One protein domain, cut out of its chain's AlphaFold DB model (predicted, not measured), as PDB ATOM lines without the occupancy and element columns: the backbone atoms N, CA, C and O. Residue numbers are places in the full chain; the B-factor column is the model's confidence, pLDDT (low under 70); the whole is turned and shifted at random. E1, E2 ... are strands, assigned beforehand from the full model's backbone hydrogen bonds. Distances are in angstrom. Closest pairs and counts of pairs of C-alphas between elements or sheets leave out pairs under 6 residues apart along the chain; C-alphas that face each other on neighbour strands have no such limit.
ATOM      1  N   TYR A 278      -6.334  -9.393 -53.202       92.94
ATOM      2  CA  TYR A 278      -7.538  -8.643 -52.880       92.94
ATOM      3  C   TYR A 278      -7.870  -8.692 -51.390       92.94
ATOM      4  O   TYR A 278      -7.454  -9.596 -50.664       92.94
ATOM      5  N   VAL A 279      -8.628  -7.692 -50.958       94.94
ATOM      6  CA  VAL A 279      -9.225  -7.605 -49.630       94.94
ATOM      7  C   VAL A 279     -10.713  -7.373 -49.827       94.94
ATOM      8  O   VAL A 279     -11.101  -6.462 -50.555       94.94
ATOM      9  N   ASP A 280     -11.534  -8.213 -49.215       93.56
ATOM     10  CA  ASP A 280     -12.985  -8.079 -49.187       93.56
ATOM     11  C   ASP A 280     -13.422  -7.839 -47.747       93.56
ATOM     12  O   ASP A 280     -13.055  -8.608 -46.862       93.56
ATOM     13  N   MET A 281     -14.146  -6.752 -47.505       94.50
ATOM     14  CA  MET A 281     -14.542  -6.300 -46.173       94.50
ATOM     15  C   MET A 281     -16.051  -6.136 -46.161       94.50
ATOM     16  O   MET A 281     -16.585  -5.483 -47.051       94.50
ATOM     17  N   SER A 282     -16.747  -6.708 -45.187       93.69
ATOM     18  CA  SER A 282     -18.206  -6.613 -45.092       93.69
ATOM     19  C   SER A 282     -18.673  -6.384 -43.664       93.69
ATOM     20  O   SER A 282     -18.046  -6.833 -42.710       93.69
ATOM     21  N   GLY A 283     -19.771  -5.656 -43.526       93.56
ATOM     22  CA  GLY A 283     -20.404  -5.333 -42.261       93.56
ATOM     23  C   GLY A 283     -21.809  -5.897 -42.151       93.56
ATOM     24  O   GLY A 283     -22.524  -5.981 -43.148       93.56
ATOM     25  N   GLU A 284     -22.224  -6.265 -40.945       92.69
ATOM     26  CA  GLU A 284     -23.643  -6.427 -40.620       92.69
ATOM     27  C   GLU A 284     -24.320  -5.064 -40.422       92.69
ATOM     28  O   GLU A 284     -23.666  -4.058 -40.180       92.69
ATOM     29  N   LEU A 285     -25.650  -5.007 -40.540       90.44
ATOM     30  CA  LEU A 285     -26.394  -3.747 -40.675       90.44
ATOM     31  C   LEU A 285     -26.047  -2.682 -39.620       90.44
ATOM     32  O   LEU A 285     -25.962  -1.504 -39.963       90.44
ATOM     33  N   ASN A 286     -25.858  -3.078 -38.359       90.44
ATOM     34  CA  ASN A 286     -25.567  -2.154 -37.261       90.44
ATOM     35  C   ASN A 286     -24.109  -2.217 -36.789       90.44
ATOM     36  O   ASN A 286     -23.795  -1.681 -35.724       90.44
ATOM     37  N   ASP A 287     -23.214  -2.860 -37.542       94.12
ATOM     38  CA  ASP A 287     -21.797  -2.812 -37.211       94.12
ATOM     39  C   ASP A 287     -21.292  -1.361 -37.371       94.12
ATOM     40  O   ASP A 287     -21.597  -0.690 -38.358       94.12
ATOM     41  N   PRO A 288     -20.537  -0.816 -36.408       92.81
ATOM     42  CA  PRO A 288     -20.175   0.599 -36.429       92.81
ATOM     43  C   PRO A 288     -19.045   0.925 -37.417       92.81
ATOM     44  O   PRO A 288     -18.729   2.102 -37.590       92.81
ATOM     45  N   LEU A 289     -18.410  -0.078 -38.037       94.06
ATOM     46  CA  LEU A 289     -17.316   0.147 -38.978       94.06
ATOM     47  C   LEU A 289     -17.857   0.309 -40.396       94.06
ATOM     48  O   LEU A 289     -17.616   1.329 -41.039       94.06
ATOM     49  N   LEU A 290     -18.607  -0.680 -40.872       92.88
ATOM     50  CA  LEU A 290     -19.084  -0.758 -42.247       92.88
ATOM     51  C   LEU A 290     -20.584  -0.473 -42.378       92.88
ATOM     52  O   LEU A 290     -21.005  -0.084 -43.463       92.88
ATOM     53  N   GLN A 291     -21.377  -0.566 -41.310       91.56
ATOM     54  CA  GLN A 291     -22.809  -0.235 -41.275       91.56
ATOM     55  C   GLN A 291     -23.608  -0.972 -42.358       91.56
ATOM     56  O   GLN A 291     -24.341  -0.365 -43.143       91.56
ATOM     57  N   GLY A 292     -23.399  -2.285 -42.466       88.38
ATOM     58  CA  GLY A 292     -24.055  -3.112 -43.481       88.38
ATOM     59  C   GLY A 292     -23.458  -3.007 -44.885       88.38
ATOM     60  O   GLY A 292     -23.951  -3.662 -45.803       88.38
ATOM     61  N   ASN A 293     -22.426  -2.181 -45.087       88.81
ATOM     62  CA  ASN A 293     -21.764  -2.061 -46.380       88.81
ATOM     63  C   ASN A 293     -20.724  -3.163 -46.582       88.81
ATOM     64  O   ASN A 293     -20.214  -3.774 -45.640       88.81
ATOM     65  N   ARG A 294     -20.358  -3.371 -47.845       89.50
ATOM     66  CA  ARG A 294     -19.229  -4.205 -48.241       89.50
ATOM     67  C   ARG A 294     -18.348  -3.457 -49.226       89.50
ATOM     68  O   ARG A 294     -18.818  -2.671 -50.043       89.50
ATOM     69  N   GLU A 295     -17.055  -3.706 -49.129       89.06
ATOM     70  CA  GLU A 295     -16.031  -3.057 -49.918       89.06
ATOM     71  C   GLU A 295     -14.971  -4.077 -50.320       89.06
ATOM     72  O   GLU A 295     -14.284  -4.660 -49.480       89.06
ATOM     73  N   THR A 296     -14.805  -4.268 -51.628       91.19
ATOM     74  CA  THR A 296     -13.745  -5.113 -52.177       91.19
ATOM     75  C   THR A 296     -12.681  -4.249 -52.851       91.19
ATOM     76  O   THR A 296     -12.973  -3.390 -53.687       91.19
ATOM     77  N   ARG A 297     -11.412  -4.492 -52.524       90.88
ATOM     78  CA  ARG A 297     -10.245  -3.809 -53.094       90.88
ATOM     79  C   ARG A 297      -9.305  -4.832 -53.719       90.88
ATOM     80  O   ARG A 297      -8.915  -5.793 -53.069       90.88
ATOM     81  N   VAL A 298      -8.912  -4.609 -54.973       89.12
ATOM     82  CA  VAL A 298      -8.034  -5.512 -55.737       89.12
ATOM     83  C   VAL A 298      -6.748  -4.778 -56.118       89.12
ATOM     84  O   VAL A 298      -6.778  -3.639 -56.588       89.12
ATOM     85  N   ALA A 299      -5.594  -5.410 -55.903       86.00
ATOM     86  CA  ALA A 299      -4.307  -4.857 -56.319       86.00
ATOM     87  C   ALA A 299      -4.053  -5.128 -57.818       86.00
ATOM     88  O   ALA A 299      -4.489  -6.159 -58.332       86.00
ATOM     89  N   PRO A 300      -3.292  -4.271 -58.523       74.00
ATOM     90  CA  PRO A 300      -2.609  -3.071 -58.028       74.00
ATOM     91  C   PRO A 300      -3.461  -1.791 -58.073       74.00
ATOM     92  O   PRO A 300      -3.049  -0.775 -57.524       74.00
ATOM     93  N   SER A 301      -4.635  -1.819 -58.709       67.12
ATOM     94  CA  SER A 301      -5.445  -0.626 -58.998       67.12
ATOM     95  C   SER A 301      -5.978   0.099 -57.760       67.12
ATOM     96  O   SER A 301      -6.245   1.295 -57.837       67.12
ATOM     97  N   SER A 302      -6.126  -0.599 -56.631       69.25
ATOM     98  CA  SER A 302      -6.833  -0.081 -55.451       69.25
ATOM     99  C   SER A 302      -5.940   0.144 -54.223       69.25
ATOM    100  O   SER A 302      -6.435   0.079 -53.101       69.25
ATOM    101  N   ALA A 303      -4.634   0.374 -54.425       77.94
ATOM    102  CA  ALA A 303      -3.659   0.664 -53.360       77.94
ATOM    103  C   ALA A 303      -3.684  -0.338 -52.183       77.94
ATOM    104  O   ALA A 303      -3.561   0.038 -51.018       77.94
ATOM    105  N   VAL A 304      -3.848  -1.630 -52.485       90.50
ATOM    106  CA  VAL A 304      -3.739  -2.684 -51.472       90.50
ATOM    107  C   VAL A 304      -2.265  -2.947 -51.186       90.50
ATOM    108  O   VAL A 304      -1.492  -3.205 -52.114       90.50
ATOM    109  N   SER A 305      -1.872  -2.912 -49.915       91.69
ATOM    110  CA  SER A 305      -0.515  -3.245 -49.486       91.69
ATOM    111  C   SER A 305      -0.531  -4.186 -48.290       91.69
ATOM    112  O   SER A 305      -1.497  -4.228 -47.530       91.69
ATOM    113  N   ILE A 306       0.544  -4.953 -48.139       94.38
ATOM    114  CA  ILE A 306       0.778  -5.797 -46.975       94.38
ATOM    115  C   ILE A 306       2.196  -5.564 -46.473       94.38
ATOM    116  O   ILE A 306       3.125  -5.353 -47.257       94.38
ATOM    117  N   SER A 307       2.368  -5.619 -45.162       96.25
ATOM    118  CA  SER A 307       3.668  -5.547 -44.509       96.25
ATOM    119  C   SER A 307       3.665  -6.370 -43.225       96.25
ATOM    120  O   SER A 307       2.614  -6.801 -42.749       96.25
ATOM    121  N   GLY A 308       4.853  -6.601 -42.670       97.31
ATOM    122  CA  GLY A 308       5.025  -7.349 -41.430       97.31
ATOM    123  C   GLY A 308       5.748  -8.676 -41.625       97.31
ATOM    124  O   GLY A 308       6.452  -8.886 -42.612       97.31
ATOM    125  N   ASN A 309       5.627  -9.550 -40.632       96.56
ATOM    126  CA  ASN A 309       6.330 -10.826 -40.533       96.56
ATOM    127  C   ASN A 309       5.530 -11.805 -39.653       96.56
ATOM    128  O   ASN A 309       4.342 -11.619 -39.404       96.56
ATOM    129  N   ALA A 310       6.170 -12.868 -39.165       93.75
ATOM    130  CA  ALA A 310       5.495 -13.873 -38.351       93.75
ATOM    131  C   ALA A 310       4.908 -13.319 -37.038       93.75
ATOM    132  O   ALA A 310       3.978 -13.908 -36.504       93.75
ATOM    133  N   ALA A 311       5.415 -12.205 -36.509       95.00
ATOM    134  CA  ALA A 311       4.912 -11.583 -35.286       95.00
ATOM    135  C   ALA A 311       3.715 -10.645 -35.512       95.00
ATOM    136  O   ALA A 311       3.131 -10.186 -34.537       95.00
ATOM    137  N   GLY A 312       3.352 -10.348 -36.759       97.19
ATOM    138  CA  GLY A 312       2.227  -9.474 -37.065       97.19
ATOM    139  C   GLY A 312       2.199  -9.064 -38.530       97.19
ATOM    140  O   GLY A 312       3.245  -8.917 -39.164       97.19
ATOM    141  N   VAL A 313       0.992  -8.888 -39.055       98.44
ATOM    142  CA  VAL A 313       0.723  -8.523 -40.441       98.44
ATOM    143  C   VAL A 313      -0.195  -7.307 -40.451       98.44
ATOM    144  O   VAL A 313      -1.251  -7.318 -39.822       98.44
ATOM    145  N   THR A 314       0.205  -6.278 -41.193       98.06
ATOM    146  CA  THR A 314      -0.613  -5.093 -41.454       98.06
ATOM    147  C   THR A 314      -0.979  -5.063 -42.926       98.06
ATOM    148  O   THR A 314      -0.099  -5.120 -43.789       98.06
ATOM    149  N   VAL A 315      -2.274  -4.951 -43.206       96.81
ATOM    150  CA  VAL A 315      -2.829  -4.789 -44.551       96.81
ATOM    151  C   VAL A 315      -3.453  -3.405 -44.650       96.81
ATOM    152  O   VAL A 315      -4.188  -2.997 -43.754       96.81
ATOM    153  N   THR A 316      -3.192  -2.694 -45.743       95.00
ATOM    154  CA  THR A 316      -3.912  -1.462 -46.090       95.00
ATOM    155  C   THR A 316      -4.730  -1.693 -47.351       95.00
ATOM    156  O   THR A 316      -4.234  -2.313 -48.293       95.00
ATOM    157  N   ALA A 317      -5.961  -1.193 -47.394       91.88
ATOM    158  CA  ALA A 317      -6.862  -1.314 -48.535       91.88
ATOM    159  C   ALA A 317      -7.675  -0.022 -48.696       91.88
ATOM    160  O   ALA A 317      -8.726   0.149 -48.081       91.88
ATOM    161  N   GLY A 318      -7.175   0.912 -49.512       89.06
ATOM    162  CA  GLY A 318      -7.697   2.280 -49.510       89.06
ATOM    163  C   GLY A 318      -7.432   2.948 -48.159       89.06
ATOM    164  O   GLY A 318      -6.292   2.944 -47.695       89.06
ATOM    165  N   ASP A 319      -8.481   3.467 -47.525       90.12
ATOM    166  CA  ASP A 319      -8.395   4.113 -46.207       90.12
ATOM    167  C   ASP A 319      -8.422   3.108 -45.043       90.12
ATOM    168  O   ASP A 319      -8.135   3.461 -43.898       90.12
ATOM    169  N   TRP A 320      -8.747   1.842 -45.322       94.38
ATOM    170  CA  TRP A 320      -8.817   0.794 -44.313       94.38
ATOM    171  C   TRP A 320      -7.440   0.250 -43.955       94.38
ATOM    172  O   TRP A 320      -6.618  -0.051 -44.824       94.38
ATOM    173  N   THR A 321      -7.223   0.057 -42.660       95.75
ATOM    174  CA  THR A 321      -6.078  -0.637 -42.076       95.75
ATOM    175  C   THR A 321      -6.576  -1.845 -41.293       95.75
ATOM    176  O   THR A 321      -7.519  -1.750 -40.509       95.75
ATOM    177  N   ILE A 322      -5.934  -2.989 -41.512       97.00
ATOM    178  CA  ILE A 322      -6.197  -4.240 -40.804       97.00
ATOM    179  C   ILE A 322      -4.885  -4.678 -40.154       97.00
ATOM    180  O   ILE A 322      -3.948  -5.087 -40.842       97.00
ATOM    181  N   ASN A 323      -4.816  -4.585 -38.829       97.25
ATOM    182  CA  ASN A 323      -3.667  -4.991 -38.026       97.25
ATOM    183  C   ASN A 323      -3.955  -6.324 -37.338       97.25
ATOM    184  O   ASN A 323      -4.842  -6.421 -36.489       97.25
ATOM    185  N   LEU A 324      -3.173  -7.343 -37.684       98.19
ATOM    186  CA  LEU A 324      -3.324  -8.701 -37.177       98.19
ATOM    187  C   LEU A 324      -2.051  -9.114 -36.448       98.19
ATOM    188  O   LEU A 324      -0.959  -9.046 -37.009       98.19
ATOM    189  N   GLU A 325      -2.181  -9.601 -35.221       97.88
ATOM    190  CA  GLU A 325      -1.049 -10.140 -34.457       97.88
ATOM    191  C   GLU A 325      -1.439 -11.494 -33.842       97.88
ATOM    192  O   GLU A 325      -2.596 -11.699 -33.467       97.88
ATOM    193  N   PRO A 326      -0.504 -12.448 -33.706       95.62
ATOM    194  CA  PRO A 326      -0.715 -13.611 -32.861       95.62
ATOM    195  C   PRO A 326      -0.730 -13.184 -31.383       95.62
ATOM    196  O   PRO A 326      -0.577 -12.013 -31.035       95.62
ATOM    197  N   ASN A 327      -0.872 -14.146 -30.472       93.75
ATOM    198  CA  ASN A 327      -0.670 -13.891 -29.045       93.75
ATOM    199  C   ASN A 327       0.713 -13.262 -28.795       93.75
ATOM    200  O   ASN A 327       1.680 -13.586 -29.485       93.75
ATOM    201  N   THR A 328       0.844 -12.427 -27.763       93.12
ATOM    202  CA  THR A 328       2.102 -11.756 -27.409       93.12
ATOM    203  C   THR A 328       3.260 -12.751 -27.279       93.12
ATOM    204  O   THR A 328       3.221 -13.678 -26.465       93.12
ATOM    205  N   GLY A 329       4.319 -12.532 -28.064       85.75
ATOM    206  CA  GLY A 329       5.499 -13.404 -28.121       85.75
ATOM    207  C   GLY A 329       5.305 -14.695 -28.927       85.75
ATOM    208  O   GLY A 329       6.201 -15.538 -28.939       85.75
ATOM    209  N   GLY A 330       4.146 -14.861 -29.563       88.12
ATOM    210  CA  GLY A 330       3.842 -15.916 -30.518       88.12
ATOM    211  C   GLY A 330       4.228 -15.546 -31.948       88.12
ATOM    212  O   GLY A 330       4.847 -14.516 -32.220       88.12
ATOM    213  N   SER A 331       3.871 -16.424 -32.877       93.06
ATOM    214  CA  SER A 331       4.080 -16.231 -34.309       93.06
ATOM    215  C   SER A 331       2.913 -16.841 -35.078       93.06
ATOM    216  O   SER A 331       2.362 -17.854 -34.646       93.06
ATOM    217  N   PHE A 332       2.535 -16.237 -36.200       91.44
ATOM    218  CA  PHE A 332       1.631 -16.835 -37.168       91.44
ATOM    219  C   PHE A 332       2.276 -18.044 -37.849       91.44
ATOM    220  O   PHE A 332       3.487 -18.093 -38.066       91.44
ATOM    221  N   PHE A 333       1.429 -19.006 -38.199       87.81
ATOM    222  CA  PHE A 333       1.750 -20.206 -38.962       87.81
ATOM    223  C   PHE A 333       0.514 -20.611 -39.780       87.81
ATOM    224  O   PHE A 333      -0.587 -20.118 -39.524       87.81
ATOM    225  N   ASN A 334       0.688 -21.482 -40.774       89.19
ATOM    226  CA  ASN A 334      -0.419 -21.951 -41.613       89.19
ATOM    227  C   ASN A 334      -1.472 -22.680 -40.772       89.19
ATOM    228  O   ASN A 334      -1.134 -23.551 -39.974       89.19
ATOM    229  N   GLY A 335      -2.740 -22.322 -40.954       84.38
ATOM    230  CA  GLY A 335      -3.852 -22.857 -40.172       84.38
ATOM    231  C   GLY A 335      -3.976 -22.284 -38.755       84.38
ATOM    232  O   GLY A 335      -4.729 -22.837 -37.952       84.38
ATOM    233  N   ALA A 336      -3.260 -21.207 -38.404       84.62
ATOM    234  CA  ALA A 336      -3.396 -20.594 -37.085       84.62
ATOM    235  C   ALA A 336      -4.820 -20.053 -36.871       84.62
ATOM    236  O   ALA A 336      -5.368 -19.363 -37.729       84.62
ATOM    237  N   TYR A 337      -5.396 -20.335 -35.700       92.75
ATOM    238  CA  TYR A 337      -6.742 -19.908 -35.329       92.75
ATOM    239  C   TYR A 337      -6.756 -19.250 -33.948       92.75
ATOM    240  O   TYR A 337      -6.283 -19.817 -32.959       92.75
ATOM    241  N   PHE A 338      -7.332 -18.054 -33.886       91.38
ATOM    242  CA  PHE A 338      -7.454 -17.226 -32.696       91.38
ATOM    243  C   PHE A 338      -8.944 -16.959 -32.443       91.38
ATOM    244  O   PHE A 338      -9.458 -15.947 -32.910       91.38
ATOM    245  N   PRO A 339      -9.657 -17.838 -31.711       90.69
ATOM    246  CA  PRO A 339     -11.110 -17.727 -31.505       90.69
ATOM    247  C   PRO A 339     -11.542 -16.552 -30.624       90.69
ATOM    248  O   PRO A 339     -12.723 -16.245 -30.557       90.69
ATOM    249  N   ASN A 340     -10.602 -15.957 -29.887       91.06
ATOM    250  CA  ASN A 340     -10.855 -14.885 -28.924       91.06
ATOM    251  C   ASN A 340      -9.863 -13.740 -29.135       91.06
ATOM    252  O   ASN A 340      -9.263 -13.246 -28.176       91.06
ATOM    253  N   ALA A 341      -9.606 -13.383 -30.389       94.75
ATOM    254  CA  ALA A 341      -8.759 -12.245 -30.699       94.75
ATOM    255  C   ALA A 341      -9.404 -10.946 -30.186       94.75
ATOM    256  O   ALA A 341     -10.624 -10.850 -30.065       94.75
ATOM    257  N   GLN A 342      -8.569  -9.983 -29.813       95.00
ATOM    258  CA  GLN A 342      -8.960  -8.717 -29.184       95.00
ATOM    259  C   GLN A 342      -8.287  -7.554 -29.918       95.00
ATOM    260  O   GLN A 342      -7.383  -7.774 -30.709       95.00
ATOM    261  N   GLU A 343      -8.635  -6.310 -29.618       91.25
ATOM    262  CA  GLU A 343      -7.959  -5.141 -30.222       91.25
ATOM    263  C   GLU A 343      -6.499  -4.961 -29.754       91.25
ATOM    264  O   GLU A 343      -5.682  -4.298 -30.396       91.25
ATOM    265  N   VAL A 344      -6.134  -5.617 -28.645       90.94
ATOM    266  CA  VAL A 344      -4.769  -5.665 -28.111       90.94
ATOM    267  C   VAL A 344      -4.367  -7.120 -27.882       90.94
ATOM    268  O   VAL A 344      -5.036  -7.855 -27.149       90.94
ATOM    269  N   ALA A 345      -3.247  -7.541 -28.476       92.75
ATOM    270  CA  ALA A 345      -2.701  -8.873 -28.242       92.75
ATOM    271  C   ALA A 345      -2.313  -9.063 -26.765       92.75
ATOM    272  O   ALA A 345      -1.751  -8.178 -26.117       92.75
ATOM    273  N   SER A 346      -2.558 -10.262 -26.245       91.81
ATOM    274  CA  SER A 346      -2.116 -10.703 -24.923       91.81
ATOM    275  C   SER A 346      -1.412 -12.054 -25.024       91.81
ATOM    276  O   SER A 346      -1.377 -12.684 -26.078       91.81
ATOM    277  N   SER A 347      -0.899 -12.586 -23.914       89.94
ATOM    278  CA  SER A 347      -0.344 -13.949 -23.905       89.94
ATOM    279  C   SER A 347      -1.357 -15.037 -24.300       89.94
ATOM    280  O   SER A 347      -0.956 -16.152 -24.634       89.94
ATOM    281  N   THR A 348      -2.659 -14.742 -24.236       85.88
ATOM    282  CA  THR A 348      -3.752 -15.700 -24.465       85.88
ATOM    283  C   THR A 348      -4.667 -15.339 -25.635       85.88
ATOM    284  O   THR A 348      -5.490 -16.170 -26.007       85.88
ATOM    285  N   SER A 349      -4.524 -14.152 -26.223       91.12
ATOM    286  CA  SER A 349      -5.352 -13.668 -27.333       91.12
ATOM    287  C   SER A 349      -4.501 -12.983 -28.397       91.12
ATOM    288  O   SER A 349      -3.606 -12.207 -28.060       91.12
ATOM    289  N   GLY A 350      -4.800 -13.249 -29.668       94.88
ATOM    290  CA  GLY A 350      -4.249 -12.491 -30.790       94.88
ATOM    291  C   GLY A 350      -4.880 -11.104 -30.906       94.88
ATOM    292  O   GLY A 350      -5.810 -10.780 -30.161       94.88
ATOM    293  N   LYS A 351      -4.377 -10.311 -31.853       95.44
ATOM    294  CA  LYS A 351      -4.912  -8.998 -32.204       95.44
ATOM    295  C   LYS A 351      -5.723  -9.034 -33.495       95.44
ATOM    296  O   LYS A 351      -5.254  -9.601 -34.482       95.44
ATOM    297  N   ILE A 352      -6.868  -8.359 -33.488       96.62
ATOM    298  CA  ILE A 352      -7.544  -7.852 -34.686       96.62
ATOM    299  C   ILE A 352      -7.879  -6.389 -34.415       96.62
ATOM    300  O   ILE A 352      -8.549  -6.080 -33.434       96.62
ATOM    301  N   ASP A 353      -7.387  -5.509 -35.274       95.50
ATOM    302  CA  ASP A 353      -7.746  -4.095 -35.296       95.50
ATOM    303  C   ASP A 353      -8.036  -3.710 -36.746       95.50
ATOM    304  O   ASP A 353      -7.129  -3.562 -37.568       95.50
ATOM    305  N   PHE A 354      -9.328  -3.647 -37.053       96.06
ATOM    306  CA  PHE A 354      -9.880  -3.183 -38.317       96.06
ATOM    307  C   PHE A 354     -10.458  -1.772 -38.149       96.06
ATOM    308  O   PHE A 354     -11.364  -1.562 -37.335       96.06
ATOM    309  N   SER A 355      -9.914  -0.807 -38.890       94.50
ATOM    310  CA  SER A 355     -10.241   0.618 -38.754       94.50
ATOM    311  C   SER A 355      -9.911   1.418 -40.021       94.50
ATOM    312  O   SER A 355      -9.176   0.942 -40.884       94.50
ATOM    313  N   ASN A 356     -10.435   2.642 -40.154       91.44
ATOM    314  CA  ASN A 356     -10.120   3.543 -41.281       91.44
ATOM    315  C   ASN A 356      -9.812   4.990 -40.864       91.44
ATOM    316  O   ASN A 356     -10.226   5.937 -41.520       91.44
ATOM    317  N   GLY A 357      -9.139   5.204 -39.733       84.12
ATOM    318  CA  GLY A 357      -8.787   6.545 -39.234       84.12
ATOM    319  C   GLY A 357      -9.968   7.419 -38.774       84.12
ATOM    320  O   GLY A 357      -9.787   8.233 -37.870       84.12
ATOM    321  N   ALA A 358     -11.166   7.236 -39.336       89.81
ATOM    322  CA  ALA A 358     -12.414   7.875 -38.936       89.81
ATOM    323  C   ALA A 358     -13.241   6.977 -38.005       89.81
ATOM    324  O   ALA A 358     -13.826   7.479 -37.046       89.81
ATOM    325  N   VAL A 359     -13.268   5.663 -38.256       92.44
ATOM    326  CA  VAL A 359     -13.950   4.673 -37.411       92.44
ATOM    327  C   VAL A 359     -13.003   3.566 -36.938       92.44
ATOM    328  O   VAL A 359     -12.134   3.100 -37.680       92.44
ATOM    329  N   SER A 360     -13.173   3.154 -35.680       91.06
ATOM    330  CA  SER A 360     -12.519   2.006 -35.037       91.06
ATOM    331  C   SER A 360     -13.376   1.501 -33.866       91.06
ATOM    332  O   SER A 360     -14.244   2.225 -33.372       91.06
ATOM    333  N   CYS A 361     -13.141   0.270 -33.398       86.50
ATOM    334  CA  CYS A 361     -13.875  -0.267 -32.248       86.50
ATOM    335  C   CYS A 361     -13.444   0.336 -30.900       86.50
ATOM    336  O   CYS A 361     -14.255   0.336 -29.974       86.50
ATOM    337  N   THR A 362     -12.212   0.855 -30.769       78.19
ATOM    338  CA  THR A 362     -11.542   1.256 -29.507       78.19
ATOM    339  C   THR A 362     -11.337   0.105 -28.508       78.19
ATOM    340  O   THR A 362     -10.258  -0.030 -27.927       78.19
ATOM    341  N   THR A 363     -12.363  -0.722 -28.291       84.69
ATOM    342  CA  THR A 363     -12.264  -2.079 -27.756       84.69
ATOM    343  C   THR A 363     -13.182  -3.026 -28.535       84.69
ATOM    344  O   THR A 363     -14.358  -2.733 -28.771       84.69
ATOM    345  N   GLY A 364     -12.710  -4.229 -28.847       87.31
ATOM    346  CA  GLY A 364     -13.506  -5.249 -29.530       87.31
ATOM    347  C   GLY A 364     -12.932  -6.651 -29.379       87.31
ATOM    348  O   GLY A 364     -11.811  -6.838 -28.900       87.31
ATOM    349  N   SER A 365     -13.722  -7.634 -29.797       93.44
ATOM    350  CA  SER A 365     -13.342  -9.044 -29.801       93.44
ATOM    351  C   SER A 365     -13.797  -9.730 -31.075       93.44
ATOM    352  O   SER A 365     -14.747  -9.285 -31.712       93.44
ATOM    353  N   GLY A 366     -13.182 -10.854 -31.410       94.56
ATOM    354  CA  GLY A 366     -13.661 -11.689 -32.495       94.56
ATOM    355  C   GLY A 366     -12.742 -12.863 -32.770       94.56
ATOM    356  O   GLY A 366     -12.083 -13.380 -31.862       94.56
ATOM    357  N   SER A 367     -12.705 -13.285 -34.026       96.25
ATOM    358  CA  SER A 367     -11.941 -14.451 -34.447       96.25
ATOM    359  C   SER A 367     -11.041 -14.136 -35.633       96.25
ATOM    360  O   SER A 367     -11.398 -13.355 -36.510       96.25
ATOM    361  N   LEU A 368      -9.849 -14.728 -35.643       97.19
ATOM    362  CA  LEU A 368      -8.894 -14.632 -36.745       97.19
ATOM    363  C   LEU A 368      -8.446 -16.032 -37.135       97.19
ATOM    364  O   LEU A 368      -7.982 -16.797 -36.289       97.19
ATOM    365  N   THR A 369      -8.505 -16.323 -38.425       96.62
ATOM    366  CA  THR A 369      -7.921 -17.522 -39.013       96.62
ATOM    367  C   THR A 369      -6.898 -17.113 -40.057       96.62
ATOM    368  O   THR A 369      -7.216 -16.383 -40.992       96.62
ATOM    369  N   VAL A 370      -5.679 -17.628 -39.933       95.81
ATOM    370  CA  VAL A 370      -4.637 -17.530 -40.956       95.81
ATOM    371  C   VAL A 370      -4.596 -18.865 -41.683       95.81
ATOM    372  O   VAL A 370      -4.092 -19.849 -41.149       95.81
ATOM    373  N   GLN A 371      -5.154 -18.918 -42.889       95.00
ATOM    374  CA  GLN A 371      -5.120 -20.129 -43.709       95.00
ATOM    375  C   GLN A 371      -3.702 -20.385 -44.223       95.00
ATOM    376  O   GLN A 371      -3.177 -21.485 -44.070       95.00
ATOM    377  N   GLU A 372      -3.058 -19.353 -44.764       94.44
ATOM    378  CA  GLU A 372      -1.706 -19.449 -45.309       94.44
ATOM    379  C   GLU A 372      -0.876 -18.217 -44.960       94.44
ATOM    380  O   GLU A 372      -1.363 -17.088 -44.993       94.44
ATOM    381  N   ILE A 373       0.405 -18.427 -44.680       94.69
ATOM    382  CA  ILE A 373       1.409 -17.388 -44.524       94.69
ATOM    383  C   ILE A 373       2.768 -17.895 -45.016       94.69
ATOM    384  O   ILE A 373       3.199 -19.006 -44.706       94.69
ATOM    385  N   ALA A 374       3.464 -17.071 -45.790       94.31
ATOM    386  CA  ALA A 374       4.852 -17.308 -46.154       94.31
ATOM    387  C   ALA A 374       5.655 -16.009 -46.092       94.31
ATOM    388  O   ALA A 374       5.102 -14.903 -46.136       94.31
ATOM    389  N   PHE A 375       6.972 -16.170 -45.981       92.94
ATOM    390  CA  PHE A 375       7.919 -15.074 -45.845       92.94
ATOM    391  C   PHE A 375       8.974 -15.126 -46.949       92.94
ATOM    392  O   PHE A 375       9.296 -16.195 -47.475       92.94
ATOM    393  N   ASP A 376       9.511 -13.967 -47.307       91.06
ATOM    394  CA  ASP A 376      10.674 -13.864 -48.177       91.06
ATOM    395  C   ASP A 376      11.984 -14.169 -47.423       91.06
ATOM    396  O   ASP A 376      11.998 -14.482 -46.230       91.06
ATOM    397  N   GLY A 377      13.116 -14.079 -48.126       86.19
ATOM    398  CA  GLY A 377      14.438 -14.328 -47.538       86.19
ATOM    399  C   GLY A 377      14.854 -13.330 -46.448       86.19
ATOM    400  O   GLY A 377      15.780 -13.625 -45.696       86.19
ATOM    401  N   ALA A 378      14.185 -12.177 -46.345       91.00
ATOM    402  CA  ALA A 378      14.387 -11.187 -45.289       91.00
ATOM    403  C   ALA A 378      13.431 -11.391 -44.097       91.00
ATOM    404  O   ALA A 378      13.549 -10.696 -43.087       91.00
ATOM    405  N   GLY A 379      12.506 -12.354 -44.187       91.75
ATOM    406  CA  GLY A 379      11.500 -12.636 -43.168       91.75
ATOM    407  C   GLY A 379      10.254 -11.753 -43.261       91.75
ATOM    408  O   GLY A 379       9.429 -11.799 -42.349       91.75
ATOM    409  N   ALA A 380      10.097 -10.963 -44.327       95.44
ATOM    410  CA  ALA A 380       8.897 -10.167 -44.557       95.44
ATOM    411  C   ALA A 380       7.790 -11.022 -45.183       95.44
ATOM    412  O   ALA A 380       8.063 -11.934 -45.964       95.44
ATOM    413  N   VAL A 381       6.532 -10.745 -44.838       95.81
ATOM    414  CA  VAL A 381       5.375 -11.467 -45.384       95.81
ATOM    415  C   VAL A 381       5.299 -11.296 -46.906       95.81
ATOM    416  O   VAL A 381       5.302 -10.179 -47.420       95.81
ATOM    417  N   ASN A 382       5.242 -12.408 -47.641       92.94
ATOM    418  CA  ASN A 382       5.154 -12.409 -49.107       92.94
ATOM    419  C   ASN A 382       3.948 -13.192 -49.647       92.94
ATOM    420  O   ASN A 382       3.565 -12.989 -50.801       92.94
ATOM    421  N   ARG A 383       3.325 -14.028 -48.810       94.69
ATOM    422  CA  ARG A 383       2.022 -14.653 -49.032       94.69
ATOM    423  C   ARG A 383       1.226 -14.600 -47.738       94.69
ATOM    424  O   ARG A 383       1.785 -14.865 -46.675       94.69
ATOM    425  N   PHE A 384      -0.056 -14.281 -47.831       96.88
ATOM    426  CA  PHE A 384      -0.960 -14.242 -46.693       96.88
ATOM    427  C   PHE A 384      -2.401 -14.478 -47.142       96.88
ATOM    428  O   PHE A 384      -2.915 -13.754 -47.992       96.88
ATOM    429  N   ARG A 385      -3.052 -15.489 -46.568       97.25
ATOM    430  CA  ARG A 385      -4.486 -15.738 -46.705       97.25
ATOM    431  C   ARG A 385      -5.084 -15.829 -45.316       97.25
ATOM    432  O   ARG A 385      -4.675 -16.685 -44.527       97.25
ATOM    433  N   ALA A 386      -6.002 -14.927 -45.014       97.44
ATOM    434  CA  ALA A 386      -6.640 -14.868 -43.711       97.44
ATOM    435  C   ALA A 386      -8.086 -14.407 -43.831       97.44
ATOM    436  O   ALA A 386      -8.442 -13.664 -44.746       97.44
ATOM    437  N   HIS A 387      -8.898 -14.805 -42.862       97.06
ATOM    438  CA  HIS A 387     -10.190 -14.185 -42.626       97.06
ATOM    439  C   HIS A 387     -10.347 -13.840 -41.155       97.06
ATOM    440  O   HIS A 387      -9.808 -14.524 -40.280       97.06
ATOM    441  N   PHE A 388     -11.088 -12.778 -40.887       97.38
ATOM    442  CA  PHE A 388     -11.363 -12.338 -39.534       97.38
ATOM    443  C   PHE A 388     -12.814 -11.899 -39.374       97.38
ATOM    444  O   PHE A 388     -13.480 -11.522 -40.336       97.38
ATOM    445  N   GLN A 389     -13.263 -11.933 -38.128       97.50
ATOM    446  CA  GLN A 389     -14.476 -11.302 -37.637       97.50
ATOM    447  C   GLN A 389     -14.071 -10.370 -36.497       97.50
ATOM    448  O   GLN A 389     -13.302 -10.776 -35.625       97.50
ATOM    449  N   GLN A 390     -14.619  -9.160 -36.469       96.19
ATOM    450  CA  GLN A 390     -14.470  -8.209 -35.374       96.19
ATOM    451  C   GLN A 390     -15.847  -7.704 -34.943       96.19
ATOM    452  O   GLN A 390     -16.633  -7.236 -35.759       96.19
ATOM    453  N   THR A 391     -16.118  -7.763 -33.646       96.12
ATOM    454  CA  THR A 391     -17.313  -7.199 -33.020       96.12
ATOM    455  C   THR A 391     -16.862  -6.131 -32.034       96.12
ATOM    456  O   THR A 391     -16.084  -6.411 -31.112       96.12
ATOM    457  N   CYS A 392     -17.321  -4.894 -32.220       94.81
ATOM    458  CA  CYS A 392     -17.009  -3.824 -31.279       94.81
ATOM    459  C   CYS A 392     -17.711  -4.051 -29.933       94.81
ATOM    460  O   CYS A 392     -18.771  -4.672 -29.849       94.81
ATOM    461  N   THR A 393     -17.127  -3.529 -28.855       93.44
ATOM    462  CA  THR A 393     -17.679  -3.704 -27.505       93.44
ATOM    463  C   THR A 393     -19.101  -3.154 -27.413       93.44
ATOM    464  O   THR A 393     -19.361  -2.010 -27.774       93.44
ATOM    465  N   GLY A 394     -20.018  -3.974 -26.895       90.50
ATOM    466  CA  GLY A 394     -21.429  -3.609 -26.752       90.50
ATOM    467  C   GLY A 394     -22.266  -3.774 -28.023       90.50
ATOM    468  O   GLY A 394     -23.457  -3.488 -27.971       90.50
ATOM    469  N   GLN A 395     -21.677  -4.252 -29.124       93.25
ATOM    470  CA  GLN A 395     -22.391  -4.581 -30.358       93.25
ATOM    471  C   GLN A 395     -22.674  -6.083 -30.459       93.25
ATOM    472  O   GLN A 395     -21.960  -6.907 -29.885       93.25
ATOM    473  N   THR A 396     -23.727  -6.430 -31.197       92.62
ATOM    474  CA  THR A 396     -24.011  -7.805 -31.643       92.62
ATOM    475  C   THR A 396     -23.571  -8.034 -33.080       92.62
ATOM    476  O   THR A 396     -23.164  -9.142 -33.423       92.62
ATOM    477  N   ASP A 397     -23.631  -6.972 -33.880       94.25
ATOM    478  CA  ASP A 397     -23.338  -6.986 -35.303       94.25
ATOM    479  C   ASP A 397     -21.827  -6.843 -35.515       94.25
ATOM    480  O   ASP A 397     -21.144  -6.062 -34.840       94.25
ATOM    481  N   SER A 398     -21.294  -7.649 -36.423       96.50
ATOM    482  CA  SER A 398     -19.867  -7.817 -36.660       96.50
ATOM    483  C   SER A 398     -19.455  -7.319 -38.037       96.50
ATOM    484  O   SER A 398     -20.225  -7.334 -38.997       96.50
ATOM    485  N   SER A 399     -18.187  -6.944 -38.136       96.69
ATOM    486  CA  SER A 399     -17.498  -6.740 -39.403       96.69
ATOM    487  C   SER A 399     -16.632  -7.962 -39.712       96.69
ATOM    488  O   SER A 399     -16.083  -8.603 -38.811       96.69
ATOM    489  N   PHE A 400     -16.471  -8.268 -40.990       96.88
ATOM    490  CA  PHE A 400     -15.717  -9.398 -41.507       96.88
ATOM    491  C   PHE A 400     -14.704  -8.921 -42.538       96.88
ATOM    492  O   PHE A 400     -14.928  -7.938 -43.245       96.88
ATOM    493  N   GLY A 401     -13.603  -9.654 -42.662       96.06
ATOM    494  CA  GLY A 401     -12.647  -9.430 -43.733       96.06
ATOM    495  C   GLY A 401     -12.056 -10.723 -44.263       96.06
ATOM    496  O   GLY A 401     -11.783 -11.647 -43.498       96.06
ATOM    497  N   PHE A 402     -11.826 -10.761 -45.570       96.25
ATOM    498  CA  PHE A 402     -11.117 -11.811 -46.290       96.25
ATOM    499  C   PHE A 402      -9.934 -11.188 -47.019       96.25
ATOM    500  O   PHE A 402     -10.091 -10.243 -47.789       96.25
ATOM    501  N   ILE A 403      -8.744 -11.721 -46.774       96.88
ATOM    502  CA  ILE A 403      -7.496 -11.238 -47.350       96.88
ATOM    503  C   ILE A 403      -6.899 -12.368 -48.174       96.88
ATOM    504  O   ILE A 403      -6.635 -13.447 -47.645       96.88
ATOM    505  N   THR A 404      -6.628 -12.084 -49.442       95.19
ATOM    506  CA  THR A 404      -5.796 -12.913 -50.307       95.19
ATOM    507  C   THR A 404      -4.619 -12.074 -50.766       95.19
ATOM    508  O   THR A 404      -4.790 -11.034 -51.398       95.19
ATOM    509  N   TRP A 405      -3.411 -12.527 -50.454       94.69
ATOM    510  CA  TRP A 405      -2.177 -11.934 -50.930       94.69
ATOM    511  C   TRP A 405      -1.202 -13.018 -51.355       94.69
ATOM    512  O   TRP A 405      -0.640 -13.724 -50.523       94.69
ATOM    513  N   ASP A 406      -0.952 -13.113 -52.652       91.19
ATOM    514  CA  ASP A 406       0.075 -13.964 -53.224       91.19
ATOM    515  C   ASP A 406       1.299 -13.151 -53.659       91.19
ATOM    516  O   ASP A 406       1.226 -11.980 -54.066       91.19
TER     517      ASP A 406
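AT A GLANCE: This is residues 278 to 406 of the 414 residues of an uncharacterized protein of Acidimicrobiaceae bacterium (UniProt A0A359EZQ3). Two sheets stand face to face as a sandwich, a larger, twisted one of six strands and a smaller, flatter one of four, with the strands of the one crossing those of the other at 79 degrees. In the larger sheet the long hairpin E8 and E9 bends sharply in both strands, and its turn end comes close to the end of E3 in the smaller sheet. The printed part has 129 residues with no named helix and ten named strands, E1 to E10 in order along the chain; the class is all strand. The larger sheet runs E2, E1, E10, E9, E8, E6 and the smaller one E3, E4, E5, E7, both antiparallel throughout. The whole is compact, with a radius of gyration of the C-alphas of 13.6 A and spans of 43 by 38 by 22 A.

HOW THE PARTS SIT: The larger sheet opens with a hairpin of E1, residues 278 to 283, an inner strand, and E2, residues 294 to 298, an edge strand; they are antiparallel at 174 degrees, and N 279 and O 297 are 2.9 A apart, within hydrogen-bond range. In the smaller sheet E3, residues 304 to 309, E4, residues 312 to 317, and E5, residues 320 to 325, form a meander, each strand the antiparallel neighbour of the one before. N 305 and O 316 are 2.9 A apart across E3 and E4, and N 322 and O 315 are 2.8 A apart across E4 and E5. E6, residues 336 to 342, is the other edge strand of the larger sheet and is near E5, with 5 pairs of C-alphas within 10 A. E7, residues 351 to 355, is antiparallel to E5 at 175 degrees, with N 323 and O 353 2.8 A apart. E8, residues 364 to 375, E9, residues 381 to 392, and E10, residues 399 to 405, form a second meander, in the larger sheet. E8 bends by 72 degrees at residue 371 and E9 by 70 degrees at residue 384. N 369 and O 387 are 2.9 A apart across E8 and E9, and N 388 and O 401 are 2.9 A apart across E9 and E10. E10 is also the neighbour of E1, with N 280 and O 402 2.9 A apart, and E8 that of E6, with N 338 and O 368 2.8 A apart. Between the sheets, the closest C-alphas of E3 and E9 are those of Asn 309 and Val 381, 5.0 A apart, and those of E7 and E9 are Ile 352 and Gln 390, 7.0 A apart. E5 and E8 are only just apart, with their closest C-alphas at 8.1 A.

IN THESE COORDINATES: E1 begins at C-alpha 278, at (-7.538, -8.643, -52.880), and is 17.0 A long from first to last C-alpha. E3 is also 17.0 A long, E4 16.8 A and E5 16.6 A. E8 begins at C-alpha 364, at (-13.506, -5.249, -29.530), and is 28.7 A long; E9 is 27.5 A long. E10 is 19.9 A long and ends at C-alpha 405, at (-2.177, -11.934, -50.930).

THE WHOLE: The two C-alphas farthest apart are those of Asn 286 and Gly 377, 43.1 A. The printed part has no cut and no long link; the links E2 to E3, E3 to E4, E4 to E5 and E8 to E9 are tight. The mean pLDDT of the printed part is 92.3, and residues 301 to 302 are under 70.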